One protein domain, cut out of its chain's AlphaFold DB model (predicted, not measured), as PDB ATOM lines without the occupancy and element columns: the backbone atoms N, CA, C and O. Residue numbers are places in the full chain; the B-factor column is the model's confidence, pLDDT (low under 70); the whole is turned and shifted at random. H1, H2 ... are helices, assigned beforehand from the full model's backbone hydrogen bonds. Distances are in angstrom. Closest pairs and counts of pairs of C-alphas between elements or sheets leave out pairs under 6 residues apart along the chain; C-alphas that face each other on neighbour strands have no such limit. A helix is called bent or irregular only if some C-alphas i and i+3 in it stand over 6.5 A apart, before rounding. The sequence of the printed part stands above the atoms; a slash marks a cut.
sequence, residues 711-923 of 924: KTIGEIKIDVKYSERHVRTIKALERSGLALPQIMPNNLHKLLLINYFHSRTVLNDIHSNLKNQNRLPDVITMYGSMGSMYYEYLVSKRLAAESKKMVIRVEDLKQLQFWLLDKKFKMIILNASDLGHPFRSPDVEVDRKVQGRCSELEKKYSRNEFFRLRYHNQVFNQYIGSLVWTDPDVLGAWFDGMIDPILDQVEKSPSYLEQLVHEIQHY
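Overview. This is residues 711 to 923 of the 924 residues of an uncharacterized protein of Suhomyces tanzawaensis NRRL Y-17324 (UniProt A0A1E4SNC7). An elongated, all-helical body is built along one long helix, H3, with H7 crossing it near the middle of the body. H2 folds back along H3 near one end with H6 beside H2, and H4 folds back along H3 near the other end, where H8 and H9 also lie; H5 packs on H7. The first stretch, residues 711 to 746, has no named element and runs toward the H8 and H9 end and back to H1. The printed part has 213 residues with nine named helices, H1 to H9 in order, and no named strand. The whole is compact, with a radius of gyration of the C-alphas of 18.3 A, and its C-alphas span 59 by 30 by 27 A along their three main axes.

Along the chain. After residues 711 to 746, H1 holds residues 747 to 752, beginning at C-alpha 747 (15.283, 24.199, 83.575). H2 is residues 756 to 765, and H3 is residues 773 to 805, 50.4 A long. Both are irregular: C-alphas 757 and 760 are 7.6 A apart, and in H3, only just irregular, C-alphas 774 and 777 are 6.8 A apart. H4 is residues 810 to 820, H5 823 to 832 and H6 848 to 862, 20.0 A long. H7 is residues 865 to 886, 31.5 A, and H8 is 888 to 908, 30.3 A. H9, residues 911 to 921, ends at C-alpha 921 (-6.051, -4.033, 84.740).

Arrangement. H7 is the hub, touching five helices. It touches H3 about perpendicular, at 85 degrees, with the C-alphas of Gly 787 and Gly 881 closest at 3.7 A. H5 touches H7 at a steep tilt of 66 degrees, closest at Met 827 and His 872, C-alphas 5.3 A apart. H1 touches H7 at Leu 752 and Gln 878, the closest C-alphas, 5.8 A. H7 and H8 touch, closest at the C-alphas of Leu 883 and Leu 891, 6.4 A. H6 and H7 touch only at the corner, closest at the C-alphas of Ser 862 and Arg 868, 4.6 A. H2 and H3 form a helical hairpin at 28 degrees, closest at the C-alphas of Ser 759 and Pro 777, 6.0 A. H3 and H4 form another at 24 degrees, closest at the C-alphas of Leu 799 and Leu 813, 6.3 A. H2 touches H6, closest at the C-alphas of Val 762 and Val 850, 6.9 A. H4 and H9 only just touch, with 3 pairs of C-alphas within 8 A, closest at Trp 819 and Val 917, 7.3 A. H3 and H6 are apart. Every O i to N i+4 pair is within hydrogen-bond range in H1, H4, H5, H6, H7 and H9; in H2 it is 4 of 6, in H3 25 of 29, in H8 15 of 17.

Size, cuts and confidence. The C-alphas of Met 806 and Glu 845 are the two farthest apart, 59.5 A. The printed part has no cut. The link from H5 to H6, 15 residues, is long. Mean pLDDT of the printed part is 77.1; 58 residues are under 70, among them 717 to 736, 765 to 775 and 836 to 852.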
ATOM      1  N   LYS A 711      12.670  32.002  82.159       67.81
ATOM      2  CA  LYS A 711      13.938  32.538  82.683       67.81
ATOM      3  C   LYS A 711      13.918  32.752  84.200       67.81
ATOM      4  O   LYS A 711      14.973  32.775  84.826       67.81
ATOM      5  N   THR A 712      12.737  32.886  84.810       65.38
ATOM      6  CA  THR A 712      12.588  33.095  86.264       65.38
ATOM      7  C   THR A 712      12.769  31.829  87.097       65.38
ATOM      8  O   THR A 712      12.909  31.936  88.312       65.38
ATOM      9  N   ILE A 713      12.811  30.649  86.465       70.25
ATOM     10  CA  ILE A 713      13.021  29.359  87.145       70.25
ATOM     11  C   ILE A 713      14.425  29.270  87.760       70.25
ATOM     12  O   ILE A 713      14.610  28.560  88.743       70.25
ATOM     13  N   GLY A 714      15.398  30.015  87.219       67.00
ATOM     14  CA  GLY A 714      16.808  29.878  87.583       67.00
ATOM     15  C   GLY A 714      17.404  28.550  87.106       67.00
ATOM     16  O   GLY A 714      16.759  27.783  86.391       67.00
ATOM     17  N   GLU A 715      18.664  28.306  87.451       71.62
ATOM     18  CA  GLU A 715      19.366  27.071  87.094       71.62
ATOM     19  C   GLU A 715      18.963  25.931  88.038       71.62
ATOM     20  O   GLU A 715      19.132  26.040  89.252       71.62
ATOM     21  N   ILE A 716      18.440  24.833  87.481       71.94
ATOM     22  CA  ILE A 716      18.140  23.611  88.232       71.94
ATOM     23  C   ILE A 716      19.229  22.584  87.929       71.94
ATOM     24  O   ILE A 716      19.292  22.002  86.840       71.94
ATOM     25  N   LYS A 717      20.087  22.346  88.923       67.69
ATOM     26  CA  LYS A 717      21.161  21.348  88.881       67.69
ATOM     27  C   LYS A 717      20.610  19.970  89.236       67.69
ATOM     28  O   LYS A 717      20.853  19.438  90.304       67.69
ATOM     29  N   ILE A 718      19.758  19.448  88.361       68.75
ATOM     30  CA  ILE A 718      19.347  18.046  88.401       68.75
ATOM     31  C   ILE A 718      19.804  17.400  87.100       68.75
ATOM     32  O   ILE A 718      19.537  17.939  86.017       68.75
ATOM     33  N   ASP A 719      20.515  16.282  87.215       63.25
ATOM     34  CA  ASP A 719      20.881  15.442  86.083       63.25
ATOM     35  C   ASP A 719      19.749  14.445  85.804       63.25
ATOM     36  O   ASP A 719      19.346  13.677  86.681       63.25
ATOM     37  N   VAL A 720      19.196  14.511  84.593       64.12
ATOM     38  CA  VAL A 720      18.097  13.651  84.140       64.12
ATOM     39  C   VAL A 720      18.711  12.641  83.187       64.12
ATOM     40  O   VAL A 720      19.138  13.007  82.095       64.12
ATOM     41  N   LYS A 721      18.760  11.373  83.596       61.44
ATOM     42  CA  LYS A 721      19.205  10.282  82.726       61.44
ATOM     43  C   LYS A 721      17.999   9.494  82.241       61.44
ATOM     44  O   LYS A 721      17.251   8.954  83.052       61.44
ATOM     45  N   TYR A 722      17.866   9.394  80.926       61.50
ATOM     46  CA  TYR A 722      17.020   8.402  80.275       61.50
ATOM     47  C   TYR A 722      17.820   7.097  80.250       61.50
ATOM     48  O   TYR A 722      18.923   7.074  79.702       61.50
ATOM     49  N   SER A 723      17.348   6.036  80.909       53.25
ATOM     50  CA  SER A 723      17.960   4.721  80.700       53.25
ATOM     51  C   SER A 723      17.530   4.152  79.343       53.25
ATOM     52  O   SER A 723      16.536   4.568  78.765       53.25
ATOM     53  N   GLU A 724      18.310   3.217  78.802       47.56
ATOM     54  CA  GLU A 724      17.934   2.446  77.604       47.56
ATOM     55  C   GLU A 724      17.184   1.150  77.974       47.56
ATOM     56  O   GLU A 724      17.018   0.243  77.149       47.56
ATOM     57  N   ARG A 725      16.772   0.992  79.242       47.88
ATOM     58  CA  ARG A 725      16.222  -0.279  79.720       47.88
ATOM     59  C   ARG A 725      14.781  -0.409  79.257       47.88
ATOM     60  O   ARG A 725      13.868   0.131  79.858       47.88
ATOM     61  N   HIS A 726      14.585  -1.232  78.237       49.84
ATOM     62  CA  HIS A 726      13.266  -1.631  77.772       49.84
ATOM     63  C   HIS A 726      12.519  -2.360  78.900       49.84
ATOM     64  O   HIS A 726      12.800  -3.522  79.212       49.84
ATOM     65  N   VAL A 727      11.580  -1.669  79.544       54.62
ATOM     66  CA  VAL A 727      10.631  -2.291  80.470       54.62
ATOM     67  C   VAL A 727       9.690  -3.186  79.663       54.62
ATOM     68  O   VAL A 727       9.281  -2.827  78.559       54.62
ATOM     69  N   ARG A 728       9.335  -4.357  80.218       56.31
ATOM     70  CA  ARG A 728       8.317  -5.247  79.640       56.31
ATOM     71  C   ARG A 728       7.057  -4.440  79.331       56.31
ATOM     72  O   ARG A 728       6.385  -3.943  80.236       56.31
ATOM     73  N   THR A 729       6.768  -4.306  78.047       60.00
ATOM     74  CA  THR A 729       5.553  -3.674  77.553       60.00
ATOM     75  C   THR A 729       4.412  -4.689  77.589       60.00
ATOM     76  O   THR A 729       4.633  -5.900  77.598       60.00
ATOM     77  N   ILE A 730       3.179  -4.196  77.656       64.62
ATOM     78  CA  ILE A 730       1.983  -5.017  77.448       64.62
ATOM     79  C   ILE A 730       2.066  -5.610  76.039       64.62
ATOM     80  O   ILE A 730       2.272  -4.852  75.091       64.62
ATOM     81  N   LYS A 731       1.900  -6.932  75.893       65.06
ATOM     82  CA  LYS A 731       2.042  -7.625  74.600       65.06
ATOM     83  C   LYS A 731       1.107  -7.049  73.544       65.06
ATOM     84  O   LYS A 731       1.522  -6.854  72.405       65.06
ATOM     85  N   ALA A 732      -0.127  -6.719  73.935       60.72
ATOM     86  CA  ALA A 732      -1.072  -6.048  73.048       60.72
ATOM     87  C   ALA A 732      -0.509  -4.722  72.485       60.72
ATOM     88  O   ALA A 732      -0.740  -4.384  71.334       60.72
ATOM     89  N   LEU A 733       0.313  -3.990  73.240       68.06
ATOM     90  CA  LEU A 733       0.783  -2.647  72.882       68.06
ATOM     91  C   LEU A 733       2.209  -2.595  72.305       68.06
ATOM     92  O   LEU A 733       2.724  -1.503  72.064       68.06
ATOM     93  N   GLU A 734       2.853  -3.739  72.046       66.94
ATOM     94  CA  GLU A 734       4.228  -3.795  71.511       66.94
ATOM     95  C   GLU A 734       4.382  -3.074  70.160       66.94
ATOM     96  O   GLU A 734       5.449  -2.551  69.849       66.94
ATOM     97  N   ARG A 735       3.307  -3.000  69.362       63.56
ATOM     98  CA  ARG A 735       3.291  -2.311  68.057       63.56
ATOM     99  C   ARG A 735       2.963  -0.817  68.144       63.56
ATOM    100  O   ARG A 735       3.103  -0.122  67.146       63.56
ATOM    101  N   SER A 736       2.534  -0.329  69.307       63.81
ATOM    102  CA  SER A 736       1.926   0.998  69.483       63.81
ATOM    103  C   SER A 736       2.911   2.092  69.906       63.81
ATOM    104  O   SER A 736       2.478   3.101  70.440       63.81
ATOM    105  N   GLY A 737       4.230   1.909  69.749       70.62
ATOM    106  CA  GLY A 737       5.212   2.989  69.961       70.62
ATOM    107  C   GLY A 737       5.025   3.792  71.262       70.62
ATOM    108  O   GLY A 737       5.087   5.016  71.242       70.62
ATOM    109  N   LEU A 738       4.749   3.115  72.386       78.50
ATOM    110  CA  LEU A 738       4.271   3.749  73.628       78.50
ATOM    111  C   LEU A 738       5.247   4.750  74.263       78.50
ATOM    112  O   LEU A 738       4.821   5.585  75.059       78.50
ATOM    113  N   ALA A 739       6.542   4.651  73.964       80.44
ATOM    114  CA  ALA A 739       7.558   5.504  74.564       80.44
ATOM    115  C   ALA A 739       7.353   6.974  74.167       80.44
ATOM    116  O   ALA A 739       7.274   7.313  72.987       80.44
ATOM    117  N   LEU A 740       7.275   7.850  75.167       82.69
ATOM    118  CA  LEU A 740       7.154   9.290  74.995       82.69
ATOM    119  C   LEU A 740       8.410   9.862  74.319       82.69
ATOM    120  O   LEU A 740       9.527   9.427  74.618       82.69
ATOM    121  N   PRO A 741       8.256  10.893  73.473       83.50
ATOM    122  CA  PRO A 741       9.387  11.560  72.844       83.50
ATOM    123  C   PRO A 741      10.272  12.237  73.898       83.50
ATOM    124  O   PRO A 741       9.767  12.843  74.850       83.50
ATOM    125  N   GLN A 742      11.594  12.149  73.730       75.75
ATOM    126  CA  GLN A 742      12.571  12.786  74.621       75.75
ATOM    127  C   GLN A 742      12.604  14.307  74.406       75.75
ATOM    128  O   GLN A 742      12.555  14.785  73.275       75.75
ATOM    129  N   ILE A 743      12.717  15.077  75.493       69.06
ATOM    130  CA  ILE A 743      12.798  16.547  75.456       69.06
ATOM    131  C   ILE A 743      14.198  16.987  75.883       69.06
ATOM    132  O   ILE A 743      14.789  16.404  76.788       69.06
ATOM    133  N   MET A 744      14.716  18.067  75.291       65.88
ATOM    134  CA  MET A 744      15.955  18.680  75.774       65.88
ATOM    135  C   MET A 744      15.820  19.116  77.246       65.88
ATOM    136  O   MET A 744      14.885  19.859  77.575       65.88
ATOM    137  N   PRO A 745      16.749  18.719  78.139       66.12
ATOM    138  CA  PRO A 745      16.633  18.945  79.576       66.12
ATOM    139  C   PRO A 745      16.938  20.407  79.940       66.12
ATOM    140  O   PRO A 745      17.995  20.742  80.476       66.12
ATOM    141  N   ASN A 746      15.997  21.306  79.654       76.56
ATOM    142  CA  ASN A 746      16.032  22.696  80.103       76.56
ATOM    143  C   ASN A 746      15.506  22.828  81.550       76.56
ATOM    144  O   ASN A 746      14.923  21.900  82.109       76.56
ATOM    145  N   ASN A 747      15.688  23.995  82.175       78.00
ATOM    146  CA  ASN A 747      15.283  24.199  83.575       78.00
ATOM    147  C   ASN A 747      13.770  24.036  83.804       78.00
ATOM    148  O   ASN A 747      13.369  23.590  84.874       78.00
ATOM    149  N   LEU A 748      12.925  24.343  82.811       81.19
ATOM    150  CA  LEU A 748      11.486  24.078  82.902       81.19
ATOM    151  C   LEU A 748      11.219  22.573  82.949       81.19
ATOM    152  O   LEU A 748      10.474  22.117  83.807       81.19
ATOM    153  N   HIS A 749      11.864  21.802  82.081       80.00
ATOM    154  CA  HIS A 749      11.719  20.358  82.044       80.00
ATOM    155  C   HIS A 749      12.144  19.719  83.370       80.00
ATOM    156  O   HIS A 749      11.375  18.984  83.986       80.00
ATOM    157  N   LYS A 750      13.324  20.097  83.872       79.56
ATOM    158  CA  LYS A 750      13.838  19.638  85.170       79.56
ATOM    159  C   LYS A 750      12.896  19.985  86.325       79.56
ATOM    160  O   LYS A 750      12.683  19.154  87.200       79.56
ATOM    161  N   LEU A 751      12.298  21.182  86.310       82.25
ATOM    162  CA  LEU A 751      11.296  21.592  87.295       82.25
ATOM    163  C   LEU A 751      10.038  20.716  87.227       82.25
ATOM    164  O   LEU A 751       9.510  20.320  88.263       82.25
ATOM    165  N   LEU A 752       9.546  20.432  86.019       84.31
ATOM    166  CA  LEU A 752       8.309  19.680  85.800       84.31
ATOM    167  C   LEU A 752       8.442  18.181  86.095       84.31
ATOM    168  O   LEU A 752       7.425  17.539  86.339       84.31
ATOM    169  N   LEU A 753       9.665  17.646  86.145       79.44
ATOM    170  CA  LEU A 753       9.939  16.296  86.653       79.44
ATOM    171  C   LEU A 753       9.814  16.204  88.184       79.44
ATOM    172  O   LEU A 753       9.673  15.110  88.732       79.44
ATOM    173  N   ILE A 754       9.830  17.334  88.903       80.31
ATOM    174  CA  ILE A 754       9.569  17.354  90.343       80.31
ATOM    175  C   ILE A 754       8.058  17.242  90.576       80.31
ATOM    176  O   ILE A 754       7.276  18.152  90.291       80.31
ATOM    177  N   ASN A 755       7.636  16.135  91.182       79.94
ATOM    178  CA  ASN A 755       6.248  15.942  91.587       79.94
ATOM    179  C   ASN A 755       5.764  17.042  92.565       79.94
ATOM    180  O   ASN A 755       6.461  17.421  93.510       79.94
ATOM    181  N   TYR A 756       4.537  17.540  92.375       79.69
ATOM    182  CA  TYR A 756       3.952  18.597  93.212       79.69
ATOM    183  C   TYR A 756       3.907  18.242  94.700       79.69
ATOM    184  O   TYR A 756       4.198  19.117  95.515       79.69
ATOM    185  N   PHE A 757       3.583  16.993  95.066       75.19
ATOM    186  CA  PHE A 757       3.362  16.603  96.468       75.19
ATOM    187  C   PHE A 757       4.571  16.866  97.357       75.19
ATOM    188  O   PHE A 757       4.415  17.221  98.522       75.19
ATOM    189  N   HIS A 758       5.765  16.731  96.791       77.00
ATOM    190  CA  HIS A 758       7.016  17.011  97.476       77.00
ATOM    191  C   HIS A 758       7.746  18.241  96.924       77.00
ATOM    192  O   HIS A 758       8.827  18.568  97.402       77.00
ATOM    193  N   SER A 759       7.170  18.941  95.939       79.38
ATOM    194  CA  SER A 759       7.817  20.075  95.268       79.38
ATOM    195  C   SER A 759       8.231  21.167  96.245       79.38
ATOM    196  O   SER A 759       9.349  21.646  96.160       79.38
ATOM    197  N   ARG A 760       7.383  21.514  97.223       77.44
ATOM    198  CA  ARG A 760       7.718  22.514  98.249       77.44
ATOM    199  C   ARG A 760       8.938  22.104  99.068       77.44
ATOM    200  O   ARG A 760       9.839  22.908  99.244       77.44
ATOM    201  N   THR A 761       8.977  20.858  99.534       75.62
ATOM    202  CA  THR A 761      10.100  20.326 100.317       75.62
ATOM    203  C   THR A 761      11.381  20.315  99.491       75.62
ATOM    204  O   THR A 761      12.379  20.888  99.906       75.62
ATOM    205  N   VAL A 762      11.326  19.756  98.279       74.56
ATOM    206  CA  VAL A 762      12.479  19.671  97.373       74.56
ATOM    207  C   VAL A 762      12.989  21.062  96.987       74.56
ATOM    208  O   VAL A 762      14.186  21.317  97.047       74.56
ATOM    209  N   LEU A 763      12.096  21.988  96.632       75.94
ATOM    210  CA  LEU A 763      12.471  23.344  96.228       75.94
ATOM    211  C   LEU A 763      13.022  24.164  97.396       75.94
ATOM    212  O   LEU A 763      13.907  24.982  97.158       75.94
ATOM    213  N   ASN A 764      12.542  23.953  98.625       72.62
ATOM    214  CA  ASN A 764      13.095  24.578  99.832       72.62
ATOM    215  C   ASN A 764      14.541  24.134 100.096       72.62
ATOM    216  O   ASN A 764      15.376  24.964 100.453       72.62
ATOM    217  N   ASP A 765      14.850  22.861  99.847       67.88
ATOM    218  CA  ASP A 765      16.174  22.280 100.093       67.88
ATOM    219  C   ASP A 765      17.233  22.722  99.048       67.88
ATOM    220  O   ASP A 765      18.427  22.794  99.355       67.88
ATOM    221  N   ILE A 766      16.819  23.097  97.828       65.12
ATOM    222  CA  ILE A 766      17.699  23.509  96.706       65.12
ATOM    223  C   ILE A 766      18.348  24.916  96.891       65.12
ATOM    224  O   ILE A 766      19.205  25.292  96.099       65.12
ATOM    225  N   HIS A 767      18.069  25.630  97.995       56.78
ATOM    226  CA  HIS A 767      18.607  26.948  98.430       56.78
ATOM    227  C   HIS A 767      17.863  28.239  98.001       56.78
ATOM    228  O   HIS A 767      17.244  28.367  96.947       56.78
ATOM    229  N   SER A 768      18.010  29.232  98.889       46.84
ATOM    230  CA  SER A 768      17.316  30.513  99.130       46.84
ATOM    231  C   SER A 768      17.436  31.634  98.081       46.84
ATOM    232  O   SER A 768      16.929  32.732  98.312       46.84
ATOM    233  N   ASN A 769      18.068  31.398  96.925       48.25
ATOM    234  CA  ASN A 769      18.378  32.458  95.947       48.25
ATOM    235  C   ASN A 769      17.454  32.504  94.717       48.25
ATOM    236  O   ASN A 769      17.587  33.400  93.877       48.25
ATOM    237  N   LEU A 770      16.490  31.585  94.594       55.75
ATOM    238  CA  LEU A 770      15.502  31.636  93.517       55.75
ATOM    239  C   LEU A 770      14.470  32.737  93.790       55.75
ATOM    240  O   LEU A 770      13.562  32.592  94.615       55.75
ATOM    241  N   LYS A 771      14.577  33.852  93.053       53.78
ATOM    242  CA  LYS A 771      13.537  34.889  93.022       53.78
ATOM    243  C   LYS A 771      12.212  34.226  92.620       53.78
ATOM    244  O   LYS A 771      12.066  33.801  91.480       53.78
ATOM    245  N   ASN A 772      11.236  34.201  93.533       61.62
ATOM    246  CA  ASN A 772       9.888  33.612  93.385       61.62
ATOM    247  C   ASN A 772       9.723  32.108  93.695       61.62
ATOM    248  O   ASN A 772       8.787  31.500  93.176       61.62
ATOM    249  N   GLN A 773      10.529  31.518  94.583       63.25
ATOM    250  CA  GLN A 773      10.394  30.116  95.035       63.25
ATOM    251  C   GLN A 773       8.947  29.691  95.373       63.25
ATOM    252  O   GLN A 773       8.498  28.626  94.953       63.25
ATOM    253  N   ASN A 774       8.167  30.568  96.016       66.56
ATOM    254  CA  ASN A 774       6.762  30.310  96.368       66.56
ATOM    255  C   ASN A 774       5.835  30.079  95.159       66.56
ATOM    256  O   ASN A 774       4.764  29.505  95.327       66.56
ATOM    257  N   ARG A 775       6.216  30.523  93.954       69.44
ATOM    258  CA  ARG A 775       5.401  30.403  92.732       69.44
ATOM    259  C   ARG A 775       5.704  29.146  91.918       69.44
ATOM    260  O   ARG A 775       4.892  28.759  91.087       69.44
ATOM    261  N   LEU A 776       6.854  28.508  92.125       77.12
ATOM    262  CA  LEU A 776       7.273  27.350  91.329       77.12
ATOM    263  C   LEU A 776       6.372  26.110  91.524       77.12
ATOM    264  O   LEU A 776       6.032  25.482  90.521       77.12
ATOM    265  N   PRO A 777       5.884  25.776  92.740       81.62
ATOM    266  CA  PRO A 777       4.885  24.715  92.913       81.62
ATOM    267  C   PRO A 777       3.579  24.961  92.142       81.62
ATOM    268  O   PRO A 777       2.966  24.022  91.624       81.62
ATOM    269  N   ASP A 778       3.155  26.223  92.030       75.94
ATOM    270  CA  ASP A 778       1.956  26.586  91.268       75.94
ATOM    271  C   ASP A 778       2.178  26.356  89.771       75.94
ATOM    272  O   ASP A 778       1.315  25.800  89.096       75.94
ATOM    273  N   VAL A 779       3.364  26.696  89.260       78.44
ATOM    274  CA  VAL A 779       3.761  26.438  87.865       78.44
ATOM    275  C   VAL A 779       3.721  24.941  87.559       78.44
ATOM    276  O   VAL A 779       3.096  24.534  86.581       78.44
ATOM    277  N   ILE A 780       4.317  24.120  88.428       83.62
ATOM    278  CA  ILE A 780       4.299  22.652  88.342       83.62
ATOM    279  C   ILE A 780       2.856  22.121  88.234       83.62
ATOM    280  O   ILE A 780       2.571  21.201  87.462       83.62
ATOM    281  N   THR A 781       1.928  22.726  88.978       83.69
ATOM    282  CA  THR A 781       0.503  22.360  88.986       83.69
ATOM    283  C   THR A 781      -0.225  22.833  87.726       83.69
ATOM    284  O   THR A 781      -1.046  22.097  87.168       83.69
ATOM    285  N   MET A 782       0.076  24.044  87.246       79.00
ATOM    286  CA  MET A 782      -0.526  24.620  86.040       79.00
ATOM    287  C   MET A 782      -0.139  23.841  84.784       79.00
ATOM    288  O   MET A 782      -1.023  23.513  83.995       79.00
ATOM    289  N   TYR A 783       1.141  23.492  84.622       86.56
ATOM    290  CA  TYR A 783       1.603  22.673  83.498       86.56
ATOM    291  C   TYR A 783       1.012  21.261  83.542       86.56
ATOM    292  O   TYR A 783       0.518  20.788  82.521       86.56
ATOM    293  N   GLY A 784       0.956  20.625  84.720       88.19
ATOM    294  CA  GLY A 784       0.288  19.327  84.870       88.19
ATOM    295  C   GLY A 784      -1.195  19.383  84.498       88.19
ATOM    296  O   GLY A 784      -1.706  18.534  83.777       88.19
ATOM    297  N   SER A 785      -1.900  20.426  84.924       86.31
ATOM    298  CA  SER A 785      -3.315  20.587  84.582       86.31
ATOM    299  C   SER A 785      -3.525  20.880  83.087       86.31
ATOM    300  O   SER A 785      -4.441  20.329  82.482       86.31
ATOM    301  N   MET A 786      -2.654  21.695  82.477       86.62
ATOM    302  CA  MET A 786      -2.673  21.976  81.036       86.62
ATOM    303  C   MET A 786      -2.449  20.700  80.215       86.62
ATOM    304  O   MET A 786      -3.209  20.445  79.284       86.62
ATOM    305  N   GLY A 787      -1.454  19.888  80.581       90.50
ATOM    306  CA  GLY A 787      -1.167  18.627  79.900       90.50
ATOM    307  C   GLY A 787      -2.301  17.608  80.022       90.50
ATOM    308  O   GLY A 787      -2.648  16.980  79.027       90.50
ATOM    309  N   SER A 788      -2.957  17.511  81.189       93.00
ATOM    310  CA  SER A 788      -4.147  16.654  81.360       93.00
ATOM    311  C   SER A 788      -5.264  17.050  80.397       93.00
ATOM    312  O   SER A 788      -5.791  16.200  79.685       93.00
ATOM    313  N   MET A 789      -5.603  18.346  80.333       86.06
ATOM    314  CA  MET A 789      -6.673  18.828  79.449       86.06
ATOM    315  C   MET A 789      -6.330  18.620  77.972       86.06
ATOM    316  O   MET A 789      -7.215  18.275  77.195       86.06
ATOM    317  N   TYR A 790      -5.065  18.809  77.587       88.38
ATOM    318  CA  TYR A 790      -4.633  18.617  76.204       88.38
ATOM    319  C   TYR A 790      -4.642  17.141  75.784       88.38
ATOM    320  O   TYR A 790      -5.158  16.811  74.722       88.38
ATOM    321  N   TYR A 791      -4.143  16.242  76.634       93.56
ATOM    322  CA  TYR A 791      -4.185  14.803  76.367       93.56
ATOM    323  C   TYR A 791      -5.626  14.282  76.268       93.56
ATOM    324  O   TYR A 791      -5.972  13.569  75.330       93.56
ATOM    325  N   GLU A 792      -6.500  14.702  77.188       90.88
ATOM    326  CA  GLU A 792      -7.929  14.358  77.143       90.88
ATOM    327  C   GLU A 792      -8.616  14.864  75.870       90.88
ATOM    328  O   GLU A 792      -9.515  14.208  75.332       90.88
ATOM    329  N   TYR A 793      -8.185  16.027  75.385       86.44
ATOM    330  CA  TYR A 793      -8.615  16.571  74.111       86.44
ATOM    331  C   TYR A 793      -8.172  15.694  72.930       86.44
ATOM    332  O   TYR A 793      -9.030  15.346  72.124       86.44
ATOM    333  N   LEU A 794      -6.893  15.305  72.843       87.88
ATOM    334  CA  LEU A 794      -6.384  14.463  71.749       87.88
ATOM    335  C   LEU A 794      -7.144  13.134  71.659       87.88
ATOM    336  O   LEU A 794      -7.623  12.768  70.585       87.88
ATOM    337  N   VAL A 795      -7.348  12.475  72.804       91.25
ATOM    338  CA  VAL A 795      -8.133  11.235  72.897       91.25
ATOM    339  C   VAL A 795      -9.553  11.448  72.379       91.25
ATOM    340  O   VAL A 795     -10.013  10.723  71.502       91.25
ATOM    341  N   SER A 796     -10.250  12.468  72.883       83.25
ATOM    342  CA  SER A 796     -11.650  12.705  72.515       83.25
ATOM    343  C   SER A 796     -11.801  13.114  71.046       83.25
ATOM    344  O   SER A 796     -12.719  12.649  70.377       83.25
ATOM    345  N   LYS A 797     -10.877  13.935  70.527       83.06
ATOM    346  CA  LYS A 797     -10.800  14.336  69.116       83.06
ATOM    347  C   LYS A 797     -10.661  13.119  68.202       83.06
ATOM    348  O   LYS A 797     -11.409  12.994  67.236       83.06
ATOM    349  N   ARG A 798      -9.709  12.226  68.494       86.38
ATOM    350  CA  ARG A 798      -9.439  11.064  67.636       86.38
ATOM    351  C   ARG A 798     -10.635  10.113  67.602       86.38
ATOM    352  O   ARG A 798     -11.056   9.714  66.522       86.38
ATOM    353  N   LEU A 799     -11.226   9.812  68.760       87.94
ATOM    354  CA  LEU A 799     -12.373   8.900  68.859       87.94
ATOM    355  C   LEU A 799     -13.653   9.490  68.246       87.94
ATOM    356  O   LEU A 799     -14.428   8.764  67.628       87.94
ATOM    357  N   ALA A 800     -13.856  10.807  68.353       80.00
ATOM    358  CA  ALA A 800     -14.937  11.503  67.659       80.00
ATOM    359  C   ALA A 800     -14.832  11.342  66.134       80.00
ATOM    360  O   ALA A 800     -15.824  11.017  65.478       80.00
ATOM    361  N   ALA A 801     -13.628  11.508  65.576       78.75
ATOM    362  CA  ALA A 801     -13.387  11.323  64.149       78.75
ATOM    363  C   ALA A 801     -13.650   9.876  63.691       78.75
ATOM    364  O   ALA A 801     -14.213   9.672  62.617       78.75
ATOM    365  N   GLU A 802     -13.309   8.877  64.512       83.38
ATOM    366  CA  GLU A 802     -13.601   7.468  64.208       83.38
ATOM    367  C   GLU A 802     -15.095   7.130  64.286       83.38
ATOM    368  O   GLU A 802     -15.594   6.372  63.454       83.38
ATOM    369  N   SER A 803     -15.848   7.751  65.203       79.75
ATOM    370  CA  SER A 803     -17.302   7.531  65.311       79.75
ATOM    371  C   SER A 803     -18.059   7.850  64.014       79.75
ATOM    372  O   SER A 803     -19.049   7.195  63.691       79.75
ATOM    373  N   LYS A 804     -17.542   8.799  63.217       76.12
ATOM    374  CA  LYS A 804     -18.080   9.167  61.899       76.12
ATOM    375  C   LYS A 804     -18.037   8.014  60.904       76.12
ATOM    376  O   LYS A 804     -18.930   7.893  60.069       76.12
ATOM    377  N   LYS A 805     -16.977   7.202  60.951       79.00
ATOM    378  CA  LYS A 805     -16.767   6.118  59.986       79.00
ATOM    379  C   LYS A 805     -17.746   4.962  60.210       79.00
ATOM    380  O   LYS A 805     -17.933   4.162  59.302       79.00
ATOM    381  N   MET A 806     -18.370   4.885  61.393       69.75
ATOM    382  CA  MET A 806     -19.304   3.829  61.820       69.75
ATOM    383  C   MET A 806     -18.743   2.397  61.741       69.75
ATOM    384  O   MET A 806     -19.509   1.437  61.761       69.75
ATOM    385  N   VAL A 807     -17.418   2.241  61.671       80.62
ATOM    386  CA  VAL A 807     -16.769   0.923  61.595       80.62
ATOM    387  C   VAL A 807     -16.624   0.286  62.983       80.62
ATOM    388  O   VAL A 807     -16.822  -0.914  63.141       80.62
ATOM    389  N   ILE A 808     -16.343   1.097  64.006       82.75
ATOM    390  CA  ILE A 808     -16.242   0.674  65.410       82.75
ATOM    391  C   ILE A 808     -17.513   1.119  66.147       82.75
ATOM    392  O   ILE A 808     -17.995   2.236  65.935       82.75
ATOM    393  N   ARG A 809     -18.065   0.266  67.023       84.25
ATOM    394  CA  ARG A 809     -19.257   0.611  67.816       84.25
ATOM    395  C   ARG A 809     -18.953   1.768  68.768       84.25
ATOM    396  O   ARG A 809     -17.870   1.855  69.344       84.25
ATOM    397  N   VAL A 810     -19.932   2.645  68.970       82.62
ATOM    398  CA  VAL A 810     -19.779   3.837  69.820       82.62
ATOM    399  C   VAL A 810     -19.470   3.452  71.270       82.62
ATOM    400  O   VAL A 810     -18.673   4.118  71.926       82.62
ATOM    401  N   GLU A 811     -20.047   2.360  71.762       85.94
ATOM    402  CA  GLU A 811     -19.798   1.821  73.099       85.94
ATOM    403  C   GLU A 811     -18.337   1.386  73.268       85.94
ATOM    404  O   GLU A 811     -17.715   1.722  74.277       85.94
ATOM    405  N   ASP A 812     -17.771   0.727  72.253       86.44
ATOM    406  CA  ASP A 812     -16.370   0.296  72.233       86.44
ATOM    407  C   ASP A 812     -15.435   1.523  72.215       86.44
ATOM    408  O   ASP A 812     -14.437   1.563  72.936       86.44
ATOM    409  N   LEU A 813     -15.794   2.582  71.472       88.69
ATOM    410  CA  LEU A 813     -15.064   3.858  71.476       88.69
ATOM    411  C   LEU A 813     -15.138   4.568  72.838       88.69
ATOM    412  O   LEU A 813     -14.128   5.091  73.310       88.69
ATOM    413  N   LYS A 814     -16.302   4.580  73.504       87.69
ATOM    414  CA  LYS A 814     -16.459   5.153  74.857       87.69
ATOM    415  C   LYS A 814     -15.675   4.350  75.897       87.69
ATOM    416  O   LYS A 814     -15.043   4.937  76.778       87.69
ATOM    417  N   GLN A 815     -15.651   3.024  75.778       88.62
ATOM    418  CA  GLN A 815     -14.829   2.165  76.626       88.62
ATOM    419  C   GLN A 815     -13.337   2.430  76.383       88.62
ATOM    420  O   GLN A 815     -12.592   2.632  77.341       88.62
ATOM    421  N   LEU A 816     -12.899   2.531  75.127       89.62
ATOM    422  CA  LEU A 816     -11.522   2.882  74.786       89.62
ATOM    423  C   LEU A 816     -11.131   4.269  75.329       89.62
ATOM    424  O   LEU A 816     -10.049   4.417  75.896       89.62
ATOM    425  N   GLN A 817     -12.024   5.263  75.248       90.94
ATOM    426  CA  GLN A 817     -11.818   6.581  75.860       90.94
ATOM    427  C   GLN A 817     -11.545   6.464  77.362       90.94
ATOM    428  O   GLN A 817     -10.603   7.074  77.866       90.94
ATOM    429  N   PHE A 818     -12.353   5.680  78.081       90.38
ATOM    430  CA  PHE A 818     -12.175   5.463  79.514       90.38
ATOM    431  C   PHE A 818     -10.777   4.905  79.833       90.38
ATOM    432  O   PHE A 818     -10.102   5.424  80.721       90.38
ATOM    433  N   TRP A 819     -10.307   3.919  79.063       89.38
ATOM    434  CA  TRP A 819      -9.001   3.285  79.274       89.38
ATOM    435  C   TRP A 819      -7.817   4.174  78.925       89.38
ATOM    436  O   TRP A 819      -6.865   4.258  79.699       89.38
ATOM    437  N   LEU A 820      -7.884   4.896  77.807       90.75
ATOM    438  CA  LEU A 820      -6.821   5.819  77.404       90.75
ATOM    439  C   LEU A 820      -6.610   6.941  78.427       90.75
ATOM    440  O   LEU A 820      -5.508   7.484  78.532       90.75
ATOM    441  N   LEU A 821      -7.649   7.293  79.190       91.38
ATOM    442  CA  LEU A 821      -7.596   8.302  80.247       91.38
ATOM    443  C   LEU A 821      -7.249   7.733  81.631       91.38
ATOM    444  O   LEU A 821      -7.017   8.517  82.561       91.38
ATOM    445  N   ASP A 822      -7.176   6.408  81.772       91.38
ATOM    446  CA  ASP A 822      -6.932   5.737  83.042       91.38
ATOM    447  C   ASP A 822      -5.512   5.981  83.589       91.38
ATOM    448  O   ASP A 822      -4.528   6.161  82.862       91.38
ATOM    449  N   LYS A 823      -5.388   5.989  84.921       90.69
ATOM    450  CA  LYS A 823      -4.110   6.252  85.600       90.69
ATOM    451  C   LYS A 823      -3.109   5.106  85.428       90.69
ATOM    452  O   LYS A 823      -1.913   5.392  85.367       90.69
ATOM    453  N   LYS A 824      -3.563   3.846  85.356       89.38
ATOM    454  CA  LYS A 824      -2.696   2.686  85.083       89.38
ATOM    455  C   LYS A 824      -2.135   2.770  83.671       89.38
ATOM    456  O   LYS A 824      -0.932   2.604  83.502       89.38
ATOM    457  N   PHE A 825      -2.954   3.135  82.685       89.50
ATOM    458  CA  PHE A 825      -2.493   3.296  81.304       89.50
ATOM    459  C   PHE A 825      -1.384   4.353  81.177       89.50
ATOM    460  O   PHE A 825      -0.319   4.095  80.618       89.50
ATOM    461  N   LYS A 826      -1.560   5.515  81.812       90.88
ATOM    462  CA  LYS A 826      -0.520   6.560  81.860       90.88
ATOM    463  C   LYS A 826       0.760   6.111  82.573       90.88
ATOM    464  O   LYS A 826       1.852   6.525  82.193       90.88
ATOM    465  N   MET A 827       0.641   5.273  83.605       87.25
ATOM    466  CA  MET A 827       1.792   4.666  84.283       87.25
ATOM    467  C   MET A 827       2.546   3.703  83.357       87.25
ATOM    468  O   MET A 827       3.771   3.758  83.317       87.25
ATOM    469  N   ILE A 828       1.836   2.878  82.579       86.19
ATOM    470  CA  ILE A 828       2.434   1.983  81.576       86.19
ATOM    471  C   ILE A 828       3.238   2.790  80.551       86.19
ATOM    472  O   ILE A 828       4.389   2.453  80.285       86.19
ATOM    473  N   ILE A 829       2.678   3.894  80.044       87.69
ATOM    474  CA  ILE A 829       3.385   4.799  79.123       87.69
ATOM    475  C   ILE A 829       4.663   5.350  79.767       87.69
ATOM    476  O   ILE A 829       5.738   5.290  79.170       87.69
ATOM    477  N   LEU A 830       4.584   5.860  80.999       83.81
ATOM    478  CA  LEU A 830       5.759   6.398  81.691       83.81
ATOM    479  C   LEU A 830       6.848   5.356  81.937       83.81
ATOM    480  O   LEU A 830       8.028   5.683  81.815       83.81
ATOM    481  N   ASN A 831       6.461   4.126  82.268       79.81
ATOM    482  CA  ASN A 831       7.391   3.017  82.456       79.81
ATOM    483  C   ASN A 831       8.047   2.608  81.135       79.81
ATOM    484  O   ASN A 831       9.242   2.354  81.115       79.81
ATOM    485  N   ALA A 832       7.296   2.602  80.030       79.00
ATOM    486  CA  ALA A 832       7.846   2.363  78.694       79.00
ATOM    487  C   ALA A 832       8.792   3.485  78.222       79.00
ATOM    488  O   ALA A 832       9.594   3.271  77.320       79.00
ATOM    489  N   SER A 833       8.696   4.672  78.826       74.88
ATOM    490  CA  SER A 833       9.478   5.864  78.472       74.88
ATOM    491  C   SER A 833      10.661   6.132  79.410       74.88
ATOM    492  O   SER A 833      11.298   7.174  79.288       74.88
ATOM    493  N   ASP A 834      10.898   5.274  80.409       69.94
ATOM    494  CA  ASP A 834      11.871   5.482  81.497       69.94
ATOM    495  C   ASP A 834      11.700   6.804  82.282       69.94
ATOM    496  O   ASP A 834      12.581   7.257  83.012       69.94
ATOM    497  N   LEU A 835      10.505   7.396  82.208       72.94
ATOM    498  CA  LEU A 835      10.123   8.635  82.894       72.94
ATOM    499  C   LEU A 835       9.381   8.387  84.208       72.94
ATOM    500  O   LEU A 835       9.106   9.330  84.947       72.94
ATOM    501  N   GLY A 836       9.056   7.127  84.509       63.19
ATOM    502  CA  GLY A 836       8.442   6.745  85.781       63.19
ATOM    503  C   GLY A 836       9.323   7.083  86.985       63.19
ATOM    504  O   GLY A 836       8.789   7.329  88.064       63.19
ATOM    505  N   HIS A 837      10.652   7.140  86.787       67.88
ATOM    506  CA  HIS A 837      11.620   7.382  87.857       67.88
ATOM    507  C   HIS A 837      12.841   8.233  87.457       67.88
ATOM    508  O   HIS A 837      13.961   7.717  87.385       67.88
ATOM    509  N   PRO A 838      12.665   9.549  87.244       64.94
ATOM    510  CA  PRO A 838      13.662  10.399  86.587       64.94
ATOM    511  C   PRO A 838      14.943  10.676  87.405       64.94
ATOM    512  O   PRO A 838      15.881  11.265  86.873       64.94
ATOM    513  N   PHE A 839      15.026  10.266  88.682       65.44
ATOM    514  CA  PHE A 839      16.101  10.668  89.612       65.44
ATOM    515  C   PHE A 839      16.983   9.521  90.154       65.44
ATOM    516  O   PHE A 839      17.609   9.670  91.202       65.44
ATOM    517  N   ARG A 840      17.078   8.368  89.480       60.00
ATOM    518  CA  ARG A 840      17.724   7.144  90.019       60.00
ATOM    519  C   ARG A 840      19.273   7.049  89.957       60.00
ATOM    520  O   ARG A 840      19.795   5.965  90.204       60.00
ATOM    521  N   SER A 841      20.029   8.118  89.679       50.91
ATOM    522  CA  SER A 841      21.504   8.052  89.522       50.91
ATOM    523  C   SER A 841      22.289   8.394  90.816       50.91
ATOM    524  O   SER A 841      21.924   9.350  91.495       50.91
ATOM    525  N   PRO A 842      23.370   7.664  91.173       49.97
ATOM    526  CA  PRO A 842      24.161   7.902  92.396       49.97
ATOM    527  C   PRO A 842      25.442   8.773  92.256       49.97
ATOM    528  O   PRO A 842      26.128   9.008  93.260       49.97
ATOM    529  N   ASP A 843      25.778   9.278  91.060       47.97
ATOM    530  CA  ASP A 843      27.185   9.560  90.696       47.97
ATOM    531  C   ASP A 843      27.701  11.021  90.686       47.97
ATOM    532  O   ASP A 843      28.738  11.268  90.079       47.97
ATOM    533  N   VAL A 844      27.101  12.002  91.382       46.50
ATOM    534  CA  VAL A 844      27.749  13.337  91.534       46.50
ATOM    535  C   VAL A 844      27.626  13.901  92.956       46.50
ATOM    536  O   VAL A 844      26.548  13.997  93.536       46.50
ATOM    537  N   GLU A 845      28.768  14.272  93.537       43.09
ATOM    538  CA  GLU A 845      28.977  14.481  94.978       43.09
ATOM    539  C   GLU A 845      28.245  15.693  95.588       43.09
ATOM    540  O   GLU A 845      27.879  15.654  96.762       43.09
ATOM    541  N   VAL A 846      27.953  16.735  94.801       45.75
ATOM    542  CA  VAL A 846      27.191  17.919  95.257       45.75
ATOM    543  C   VAL A 846      25.671  17.733  95.052       45.75
ATOM    544  O   VAL A 846      24.877  18.287  95.813       45.75
ATOM    545  N   ASP A 847      25.266  16.857  94.121       54.72
ATOM    546  CA  ASP A 847      23.867  16.553  93.753       54.72
ATOM    547  C   ASP A 847      23.227  15.422  94.584       54.72
ATOM    548  O   ASP A 847      21.999  15.287  94.627       54.72
ATOM    549  N   ARG A 848      24.024  14.644  95.332       56.62
ATOM    550  CA  ARG A 848      23.547  13.507  96.147       56.62
ATOM    551  C   ARG A 848      22.446  13.856  97.152       56.62
ATOM    552  O   ARG A 848      21.609  13.002  97.428       56.62
ATOM    553  N   LYS A 849      22.406  15.076  97.708       61.06
ATOM    554  CA  LYS A 849      21.376  15.461  98.697       61.06
ATOM    555  C   LYS A 849      20.000  15.655  98.063       61.06
ATOM    556  O   LYS A 849      19.035  15.057  98.527       61.06
ATOM    557  N   VAL A 850      19.904  16.462  97.006       62.44
ATOM    558  CA  VAL A 850      18.627  16.764  96.332       62.44
ATOM    559  C   VAL A 850      18.127  15.534  95.582       62.44
ATOM    560  O   VAL A 850      16.964  15.159  95.721       62.44
ATOM    561  N   GLN A 851      19.018  14.859  94.853       64.81
ATOM    562  CA  GLN A 851      18.700  13.626  94.143       64.81
ATOM    563  C   GLN A 851      18.354  12.490  95.111       64.81
ATOM    564  O   GLN A 851      17.348  11.806  94.924       64.81
ATOM    565  N   GLY A 852      19.115  12.345  96.201       68.44
ATOM    566  CA  GLY A 852      18.826  11.395  97.274       68.44
ATOM    567  C   GLY A 852      17.469  11.653  97.924       68.44
ATOM    568  O   GLY A 852      16.713  10.709  98.135       68.44
ATOM    569  N   ARG A 853      17.107  12.920  98.156       70.25
ATOM    570  CA  ARG A 853      15.811  13.298  98.732       70.25
ATOM    571  C   ARG A 853      14.647  13.074  97.771       70.25
ATOM    572  O   ARG A 853      13.616  12.552  98.190       70.25
ATOM    573  N   CYS A 854      14.809  13.412  96.491       70.69
ATOM    574  CA  CYS A 854      13.819  13.106  95.456       70.69
ATOM    575  C   CYS A 854      13.610  11.592  95.342       70.69
ATOM    576  O   CYS A 854      12.473  11.137  95.398       70.69
ATOM    577  N   SER A 855      14.697  10.814  95.294       73.00
ATOM    578  CA  SER A 855      14.667   9.347  95.250       73.00
ATOM    579  C   SER A 855      14.042   8.731  96.511       73.00
ATOM    580  O   SER A 855      13.267   7.780  96.426       73.00
ATOM    581  N   GLU A 856      14.332   9.268  97.700       74.56
ATOM    582  CA  GLU A 856      13.747   8.824  98.972       74.56
ATOM    583  C   GLU A 856      12.235   9.072  99.008       74.56
ATOM    584  O   GLU A 856      11.459   8.165  99.326       74.56
ATOM    585  N   LEU A 857      11.805  10.288  98.663       71.31
ATOM    586  CA  LEU A 857      10.393  10.658  98.661       71.31
ATOM    587  C   LEU A 857       9.637   9.882  97.581       71.31
ATOM    588  O   LEU A 857       8.565   9.347  97.851       71.31
ATOM    589  N   GLU A 858      10.221   9.721  96.401       72.94
ATOM    590  CA  GLU A 858       9.697   8.863  95.346       72.94
ATOM    591  C   GLU A 858       9.521   7.416  95.823       72.94
ATOM    592  O   GLU A 858       8.417   6.874  95.731       72.94
ATOM    593  N   LYS A 859      10.549   6.801  96.424       76.12
ATOM    594  CA  LYS A 859      10.447   5.452  97.013       76.12
ATOM    595  C   LYS A 859       9.353   5.379  98.074       76.12
ATOM    596  O   LYS A 859       8.626   4.389  98.121       76.12
ATOM    597  N   LYS A 860       9.205   6.411  98.909       76.25
ATOM    598  CA  LYS A 860       8.156   6.486  99.935       76.25
ATOM    599  C   LYS A 860       6.758   6.462  99.313       76.25
ATOM    600  O   LYS A 860       5.919   5.687  99.768       76.25
ATOM    601  N   TYR A 861       6.510   7.265  98.279       69.94
ATOM    602  CA  TYR A 861       5.200   7.339  97.618       69.94
ATOM    603  C   TYR A 861       4.924   6.160  96.672       69.94
ATOM    604  O   TYR A 861       3.764   5.837  96.432       69.94
ATOM    605  N   SER A 862       5.963   5.469  96.198       67.94
ATOM    606  CA  SER A 862       5.847   4.301  95.310       67.94
ATOM    607  C   SER A 862       5.416   3.009  96.018       67.94
ATOM    608  O   SER A 862       5.017   2.063  95.347       67.94
ATOM    609  N   ARG A 863       5.495   2.942  97.358       73.31
ATOM    610  CA  ARG A 863       5.178   1.731  98.149       73.31
ATOM    611  C   ARG A 863       3.690   1.396  98.229       73.31
ATOM    612  O   ARG A 863       3.340   0.269  98.553       73.31
ATOM    613  N   ASN A 864       2.819   2.370  97.996       79.94
ATOM    614  CA  ASN A 864       1.375   2.204  98.074       79.94
ATOM    615  C   ASN A 864       0.788   2.420  96.678       79.94
ATOM    616  O   ASN A 864       1.050   3.454  96.066       79.94
ATOM    617  N   GLU A 865      -0.007   1.468  96.185       81.25
ATOM    618  CA  GLU A 865      -0.514   1.474  94.807       81.25
ATOM    619  C   GLU A 865      -1.311   2.744  94.472       81.25
ATOM    620  O   GLU A 865      -1.101   3.353  93.423       81.25
ATOM    621  N   PHE A 866      -2.161   3.213  95.389       81.88
ATOM    622  CA  PHE A 866      -2.933   4.441  95.198       81.88
ATOM    623  C   PHE A 866      -2.021   5.665  95.031       81.88
ATOM    624  O   PHE A 866      -2.210   6.472  94.113       81.88
ATOM    625  N   PHE A 867      -1.003   5.799  95.888       79.06
ATOM    626  CA  PHE A 867      -0.028   6.887  95.786       79.06
ATOM    627  C   PHE A 867       0.877   6.739  94.556       79.06
ATOM    628  O   PHE A 867       1.148   7.743  93.900       79.06
ATOM    629  N   ARG A 868       1.245   5.508  94.177       83.06
ATOM    630  CA  ARG A 868       2.011   5.180  92.966       83.06
ATOM    631  C   ARG A 868       1.278   5.637  91.708       83.06
ATOM    632  O   ARG A 868       1.853   6.370  90.906       83.06
ATOM    633  N   LEU A 869       0.001   5.286  91.556       86.50
ATOM    634  CA  LEU A 869      -0.811   5.692  90.402       86.50
ATOM    635  C   LEU A 869      -1.015   7.206  90.348       86.50
ATOM    636  O   LEU A 869      -0.956   7.815  89.279       86.50
ATOM    637  N   ARG A 870      -1.233   7.843  91.506       83.81
ATOM    638  CA  ARG A 870      -1.368   9.301  91.588       83.81
ATOM    639  C   ARG A 870      -0.067  10.012  91.212       83.81
ATOM    640  O   ARG A 870      -0.129  11.029  90.522       83.81
ATOM    641  N   TYR A 871       1.071   9.468  91.638       83.69
ATOM    642  CA  TYR A 871       2.405   9.970  91.320       83.69
ATOM    643  C   TYR A 871       2.671   9.918  89.813       83.69
ATOM    644  O   TYR A 871       2.924  10.958  89.208       83.69
ATOM    645  N   HIS A 872       2.507   8.748  89.190       85.00
ATOM    646  CA  HIS A 872       2.749   8.556  87.757       85.00
ATOM    647  C   HIS A 872       1.784   9.369  86.891       85.00
ATOM    648  O   HIS A 872       2.220  10.105  86.015       85.00
ATOM    649  N   ASN A 873       0.477   9.345  87.172       89.19
ATOM    650  CA  ASN A 873      -0.482  10.164  86.421       89.19
ATOM    651  C   ASN A 873      -0.111  11.655  86.447       89.19
ATOM    652  O   ASN A 873      -0.293  12.364  85.460       89.19
ATOM    653  N   GLN A 874       0.418  12.136  87.568       86.88
ATOM    654  CA  GLN A 874       0.885  13.505  87.659       86.88
ATOM    655  C   GLN A 874       2.134  13.762  86.803       86.88
ATOM    656  O   GLN A 874       2.118  14.723  86.036       86.88
ATOM    657  N   VAL A 875       3.170  12.927  86.923       86.00
ATOM    658  CA  VAL A 875       4.405  13.056  86.128       86.00
ATOM    659  C   VAL A 875       4.076  13.025  84.636       86.00
ATOM    660  O   VAL A 875       4.535  13.881  83.887       86.00
ATOM    661  N   PHE A 876       3.180  12.125  84.224       91.00
ATOM    662  CA  PHE A 876       2.686  12.032  82.853       91.00
ATOM    663  C   PHE A 876       2.065  13.355  82.410       91.00
ATOM    664  O   PHE A 876       2.511  13.965  81.443       91.00
ATOM    665  N   ASN A 877       1.078  13.857  83.156       92.31
ATOM    666  CA  ASN A 877       0.388  15.088  82.782       92.31
ATOM    667  C   ASN A 877       1.344  16.301  82.748       92.31
ATOM    668  O   ASN A 877       1.183  17.188  81.912       92.31
ATOM    669  N   GLN A 878       2.346  16.357  83.630       89.25
ATOM    670  CA  GLN A 878       3.370  17.410  83.642       89.25
ATOM    671  C   GLN A 878       4.296  17.326  82.431       89.25
ATOM    672  O   GLN A 878       4.587  18.354  81.819       89.25
ATOM    673  N   TYR A 879       4.706  16.114  82.060       87.75
ATOM    674  CA  TYR A 879       5.530  15.858  80.885       87.75
ATOM    675  C   TYR A 879       4.800  16.239  79.597       87.75
ATOM    676  O   TYR A 879       5.330  16.997  78.790       87.75
ATOM    677  N   ILE A 880       3.539  15.821  79.450       90.94
ATOM    678  CA  ILE A 880       2.676  16.248  78.341       90.94
ATOM    679  C   ILE A 880       2.520  17.776  78.329       90.94
ATOM    680  O   ILE A 880       2.596  18.405  77.276       90.94
ATOM    681  N   GLY A 881       2.350  18.395  79.502       89.12
ATOM    682  CA  GLY A 881       2.305  19.851  79.648       89.12
ATOM    683  C   GLY A 881       3.592  20.541  79.188       89.12
ATOM    684  O   GLY A 881       3.537  21.622  78.607       89.12
ATOM    685  N   SER A 882       4.746  19.918  79.425       86.31
ATOM    686  CA  SER A 882       6.035  20.370  78.901       86.31
ATOM    687  C   SER A 882       6.085  20.240  77.378       86.31
ATOM    688  O   SER A 882       6.404  21.218  76.709       86.31
ATOM    689  N   LEU A 883       5.734  19.070  76.833       85.75
ATOM    690  CA  LEU A 883       5.740  18.798  75.392       85.75
ATOM    691  C   LEU A 883       4.840  19.757  74.622       85.75
ATOM    692  O   LEU A 883       5.299  20.401  73.693       85.75
ATOM    693  N   VAL A 884       3.589  19.944  75.044       85.44
ATOM    694  CA  VAL A 884       2.669  20.857  74.342       85.44
ATOM    695  C   VAL A 884       3.140  22.318  74.384       85.44
ATOM    696  O   VAL A 884       2.716  23.153  73.579       85.44
ATOM    697  N   TRP A 885       3.992  22.663  75.352       80.44
ATOM    698  CA  TRP A 885       4.579  23.990  75.453       80.44
ATOM    699  C   TRP A 885       5.769  24.176  74.514       80.44
ATOM    700  O   TRP A 885       5.888  25.243  73.908       80.44
ATOM    701  N   THR A 886       6.644  23.172  74.430       78.38
ATOM    702  CA  THR A 886       7.889  23.232  73.659       78.38
ATOM    703  C   THR A 886       7.710  22.804  72.210       78.38
ATOM    704  O   THR A 886       8.231  23.479  71.331       78.38
ATOM    705  N   ASP A 887       6.991  21.707  71.977       80.19
ATOM    706  CA  ASP A 887       6.893  21.019  70.691       80.19
ATOM    707  C   ASP A 887       5.559  20.234  70.564       80.19
ATOM    708  O   ASP A 887       5.492  19.025  70.821       80.19
ATOM    709  N   PRO A 888       4.441  20.925  70.263       78.94
ATOM    710  CA  PRO A 888       3.120  20.301  70.177       78.94
ATOM    711  C   PRO A 888       2.969  19.349  68.980       78.94
ATOM    712  O   PRO A 888       2.166  18.419  69.066       78.94
ATOM    713  N   ASP A 889       3.735  19.550  67.905       79.25
ATOM    714  CA  ASP A 889       3.651  18.745  66.682       79.25
ATOM    715  C   ASP A 889       4.238  17.348  66.910       79.25
ATOM    716  O   ASP A 889       3.614  16.342  66.568       79.25
ATOM    717  N   VAL A 890       5.385  17.271  67.598       84.69
ATOM    718  CA  VAL A 890       5.996  15.998  68.013       84.69
ATOM    719  C   VAL A 890       5.059  15.198  68.923       84.69
ATOM    720  O   VAL A 890       4.946  13.980  68.787       84.69
ATOM    721  N   LEU A 891       4.347  15.872  69.831       86.81
ATOM    722  CA  LEU A 891       3.361  15.223  70.694       86.81
ATOM    723  C   LEU A 891       2.164  14.675  69.900       86.81
ATOM    724  O   LEU A 891       1.679  13.591  70.218       86.81
ATOM    725  N   GLY A 892       1.689  15.410  68.889       84.12
ATOM    726  CA  GLY A 892       0.624  14.953  67.995       84.12
ATOM    727  C   GLY A 892       1.028  13.700  67.220       84.12
ATOM    728  O   GLY A 892       0.337  12.690  67.300       84.12
ATOM    729  N   ALA A 893       2.197  13.728  66.572       86.19
ATOM    730  CA  ALA A 893       2.717  12.592  65.811       86.19
ATOM    731  C   ALA A 893       2.929  11.339  66.679       86.19
ATOM    732  O   ALA A 893       2.610  10.229  66.257       86.19
ATOM    733  N   TRP A 894       3.434  11.509  67.907       90.88
ATOM    734  CA  TRP A 894       3.532  10.414  68.875       90.88
ATOM    735  C   TRP A 894       2.155   9.847  69.233       90.88
ATOM    736  O   TRP A 894       1.973   8.631  69.246       90.88
ATOM    737  N   PHE A 895       1.183  10.719  69.514       91.75
ATOM    738  CA  PHE A 895      -0.158  10.288  69.892       91.75
ATOM    739  C   PHE A 895      -0.828   9.491  68.768       91.75
ATOM    740  O   PHE A 895      -1.384   8.429  69.039       91.75
ATOM    741  N   ASP A 896      -0.722   9.965  67.525       88.19
ATOM    742  CA  ASP A 896      -1.253   9.281  66.343       88.19
ATOM    743  C   ASP A 896      -0.569   7.916  66.146       88.19
ATOM    744  O   ASP A 896      -1.242   6.889  66.050       88.19
ATOM    745  N   GLY A 897       0.765   7.866  66.243       86.81
ATOM    746  CA  GLY A 897       1.529   6.613  66.191       86.81
ATOM    747  C   GLY A 897       1.186   5.615  67.305       86.81
ATOM    748  O   GLY A 897       1.334   4.408  67.113       86.81
ATOM    749  N   MET A 898       0.693   6.096  68.450       89.12
ATOM    750  CA  MET A 898       0.221   5.253  69.547       89.12
ATOM    751  C   MET A 898      -1.206   4.744  69.332       89.12
ATOM    752  O   MET A 898      -1.486   3.567  69.574       89.12
ATOM    753  N   ILE A 899      -2.121   5.623  68.921       90.38
ATOM    754  CA  ILE A 899      -3.554   5.318  68.871       90.38
ATOM    755  C   ILE A 899      -3.965   4.584  67.595       90.38
ATOM    756  O   ILE A 899      -4.823   3.705  67.665       90.38
ATOM    757  N   ASP A 900      -3.347   4.888  66.452       89.94
ATOM    758  CA  ASP A 900      -3.725   4.308  65.162       89.94
ATOM    759  C   ASP A 900      -3.569   2.777  65.145       89.94
ATOM    760  O   ASP A 900      -4.532   2.093  64.789       89.94
ATOM    761  N   PRO A 901      -2.465   2.184  65.652       88.50
ATOM    762  CA  PRO A 901      -2.351   0.730  65.738       88.50
ATOM    763  C   PRO A 901      -3.403   0.087  66.650       88.50
ATOM    764  O   PRO A 901      -3.784  -1.058  66.425       88.50
ATOM    765  N   ILE A 902      -3.864   0.795  67.689       88.31
ATOM    766  CA  ILE A 902      -4.906   0.294  68.596       88.31
ATOM    767  C   ILE A 902      -6.251   0.283  67.870       88.31
ATOM    768  O   ILE A 902      -6.945  -0.733  67.894       88.31
ATOM    769  N   LEU A 903      -6.601   1.384  67.201       89.75
ATOM    770  CA  LEU A 903      -7.842   1.504  66.435       89.75
ATOM    771  C   LEU A 903      -7.908   0.464  65.310       89.75
ATOM    772  O   LEU A 903      -8.912  -0.236  65.206       89.75
ATOM    773  N   ASP A 904      -6.813   0.272  64.570       88.56
ATOM    774  CA  ASP A 904      -6.706  -0.740  63.513       88.56
ATOM    775  C   ASP A 904      -6.957  -2.168  64.024       88.56
ATOM    776  O   ASP A 904      -7.511  -3.005  63.307       88.56
ATOM    777  N   GLN A 905      -6.505  -2.493  65.242       85.38
ATOM    778  CA  GLN A 905      -6.715  -3.818  65.838       85.38
ATOM    779  C   GLN A 905      -8.136  -3.987  66.372       85.38
ATOM    780  O   GLN A 905      -8.722  -5.049  66.178       85.38
ATOM    781  N   VAL A 906      -8.708  -2.950  66.995       87.56
ATOM    782  CA  VAL A 906     -10.106  -2.962  67.462       87.56
ATOM    783  C   VAL A 906     -11.070  -3.096  66.282       87.56
ATOM    784  O   VAL A 906     -12.023  -3.867  66.361       87.56
ATOM    785  N   GLU A 907     -10.791  -2.412  65.171       86.12
ATOM    786  CA  GLU A 907     -11.539  -2.542  63.918       86.12
ATOM    787  C   GLU A 907     -11.482  -3.974  63.362       86.12
ATOM    788  O   GLU A 907     -12.504  -4.531  62.963       86.12
ATOM    789  N   LYS A 908     -10.299  -4.602  63.372       86.38
ATOM    790  CA  LYS A 908     -10.113  -5.978  62.878       86.38
ATOM    791  C   LYS A 908     -10.685  -7.042  63.817       86.38
ATOM    792  O   LYS A 908     -11.077  -8.112  63.353       86.38
ATOM    793  N   SER A 909     -10.683  -6.797  65.126       84.88
ATOM    794  CA  SER A 909     -11.083  -7.768  66.145       84.88
ATOM    795  C   SER A 909     -11.622  -7.067  67.400       84.88
ATOM    796  O   SER A 909     -10.842  -6.637  68.246       84.88
ATOM    797  N   PRO A 910     -12.950  -7.015  67.607       77.69
ATOM    798  CA  PRO A 910     -13.536  -6.397  68.801       77.69
ATOM    799  C   PRO A 910     -13.071  -7.026  70.128       77.69
ATOM    800  O   PRO A 910     -12.912  -6.322  71.122       77.69
ATOM    801  N   SER A 911     -12.763  -8.332  70.142       82.75
ATOM    802  CA  SER A 911     -12.203  -9.035  71.311       82.75
ATOM    803  C   SER A 911     -10.823  -8.523  71.733       82.75
ATOM    804  O   SER A 911     -10.401  -8.734  72.869       82.75
ATOM    805  N   TYR A 912     -10.115  -7.820  70.844       84.81
ATOM    806  CA  TYR A 912      -8.854  -7.165  71.174       84.81
ATOM    807  C   TYR A 912      -9.033  -6.089  72.251       84.81
ATOM    808  O   TYR A 912      -8.166  -5.934  73.109       84.81
ATOM    809  N   LEU A 913     -10.170  -5.378  72.254       84.12
ATOM    810  CA  LEU A 913     -10.466  -4.390  73.289       84.12
ATOM    811  C   LEU A 913     -10.574  -5.064  74.661       84.12
ATOM    812  O   LEU A 913      -9.954  -4.606  75.613       84.12
ATOM    813  N   GLU A 914     -11.289  -6.185  74.761       84.19
ATOM    814  CA  GLU A 914     -11.415  -6.949  76.010       84.19
ATOM    815  C   GLU A 914     -10.055  -7.457  76.510       84.19
ATOM    816  O   GLU A 914      -9.747  -7.342  77.699       84.19
ATOM    817  N   GLN A 915      -9.205  -7.945  75.599       85.31
ATOM    818  CA  GLN A 915      -7.845  -8.372  75.924       85.31
ATOM    819  C   GLN A 915      -6.983  -7.204  76.426       85.31
ATOM    820  O   GLN A 915      -6.327  -7.321  77.462       85.31
ATOM    821  N   LEU A 916      -7.012  -6.064  75.729       83.44
ATOM    822  CA  LEU A 916      -6.282  -4.858  76.117       83.44
ATOM    823  C   LEU A 916      -6.706  -4.383  77.514       83.44
ATOM    824  O   LEU A 916      -5.863  -4.060  78.350       83.44
ATOM    825  N   VAL A 917      -8.012  -4.386  77.780       83.56
ATOM    826  CA  VAL A 917      -8.581  -4.032  79.083       83.56
ATOM    827  C   VAL A 917      -8.090  -4.970  80.177       83.56
ATOM    828  O   VAL A 917      -7.637  -4.508  81.227       83.56
ATOM    829  N   HIS A 918      -8.142  -6.277  79.929       85.19
ATOM    830  CA  HIS A 918      -7.673  -7.274  80.877       85.19
ATOM    831  C   HIS A 918      -6.178  -7.098  81.193       85.19
ATOM    832  O   HIS A 918      -5.797  -7.091  82.366       85.19
ATOM    833  N   GLU A 919      -5.334  -6.900  80.175       83.62
ATOM    834  CA  GLU A 919      -3.887  -6.714  80.350       83.62
ATOM    835  C   GLU A 919      -3.543  -5.409  81.096       83.62
ATOM    836  O   GLU A 919      -2.660  -5.423  81.952       83.62
ATOM    837  N   ILE A 920      -4.260  -4.300  80.858       83.31
ATOM    838  CA  ILE A 920      -4.054  -3.036  81.598       83.31
ATOM    839  C   ILE A 920      -4.455  -3.178  83.074       83.31
ATOM    840  O   ILE A 920      -3.761  -2.671  83.960       83.31
ATOM    841  N   GLN A 921      -5.570  -3.855  83.365       82.44
ATOM    842  CA  GLN A 921      -6.051  -4.033  84.740       82.44
ATOM    843  C   GLN A 921      -5.077  -4.846  85.604       82.44
ATOM    844  O   GLN A 921      -4.907  -4.518  86.783       82.44
ATOM    845  N   HIS A 922      -4.425  -5.844  85.002       82.31
ATOM    846  CA  HIS A 922      -3.515  -6.791  85.657       82.31
ATOM    847  C   HIS A 922      -2.027  -6.436  85.485       82.31
ATOM    848  O   HIS A 922      -1.162  -7.257  85.781       82.31
ATOM    849  N   TYR A 923      -1.709  -5.231  85.003       77.94
ATOM    850  CA  TYR A 923      -0.330  -4.755  84.894       77.94
ATOM    851  C   TYR A 923       0.239  -4.399  86.281       77.94
ATOM    852  O   TYR A 923      -0.295  -3.511  86.957       77.94
TER     853      TYR A 923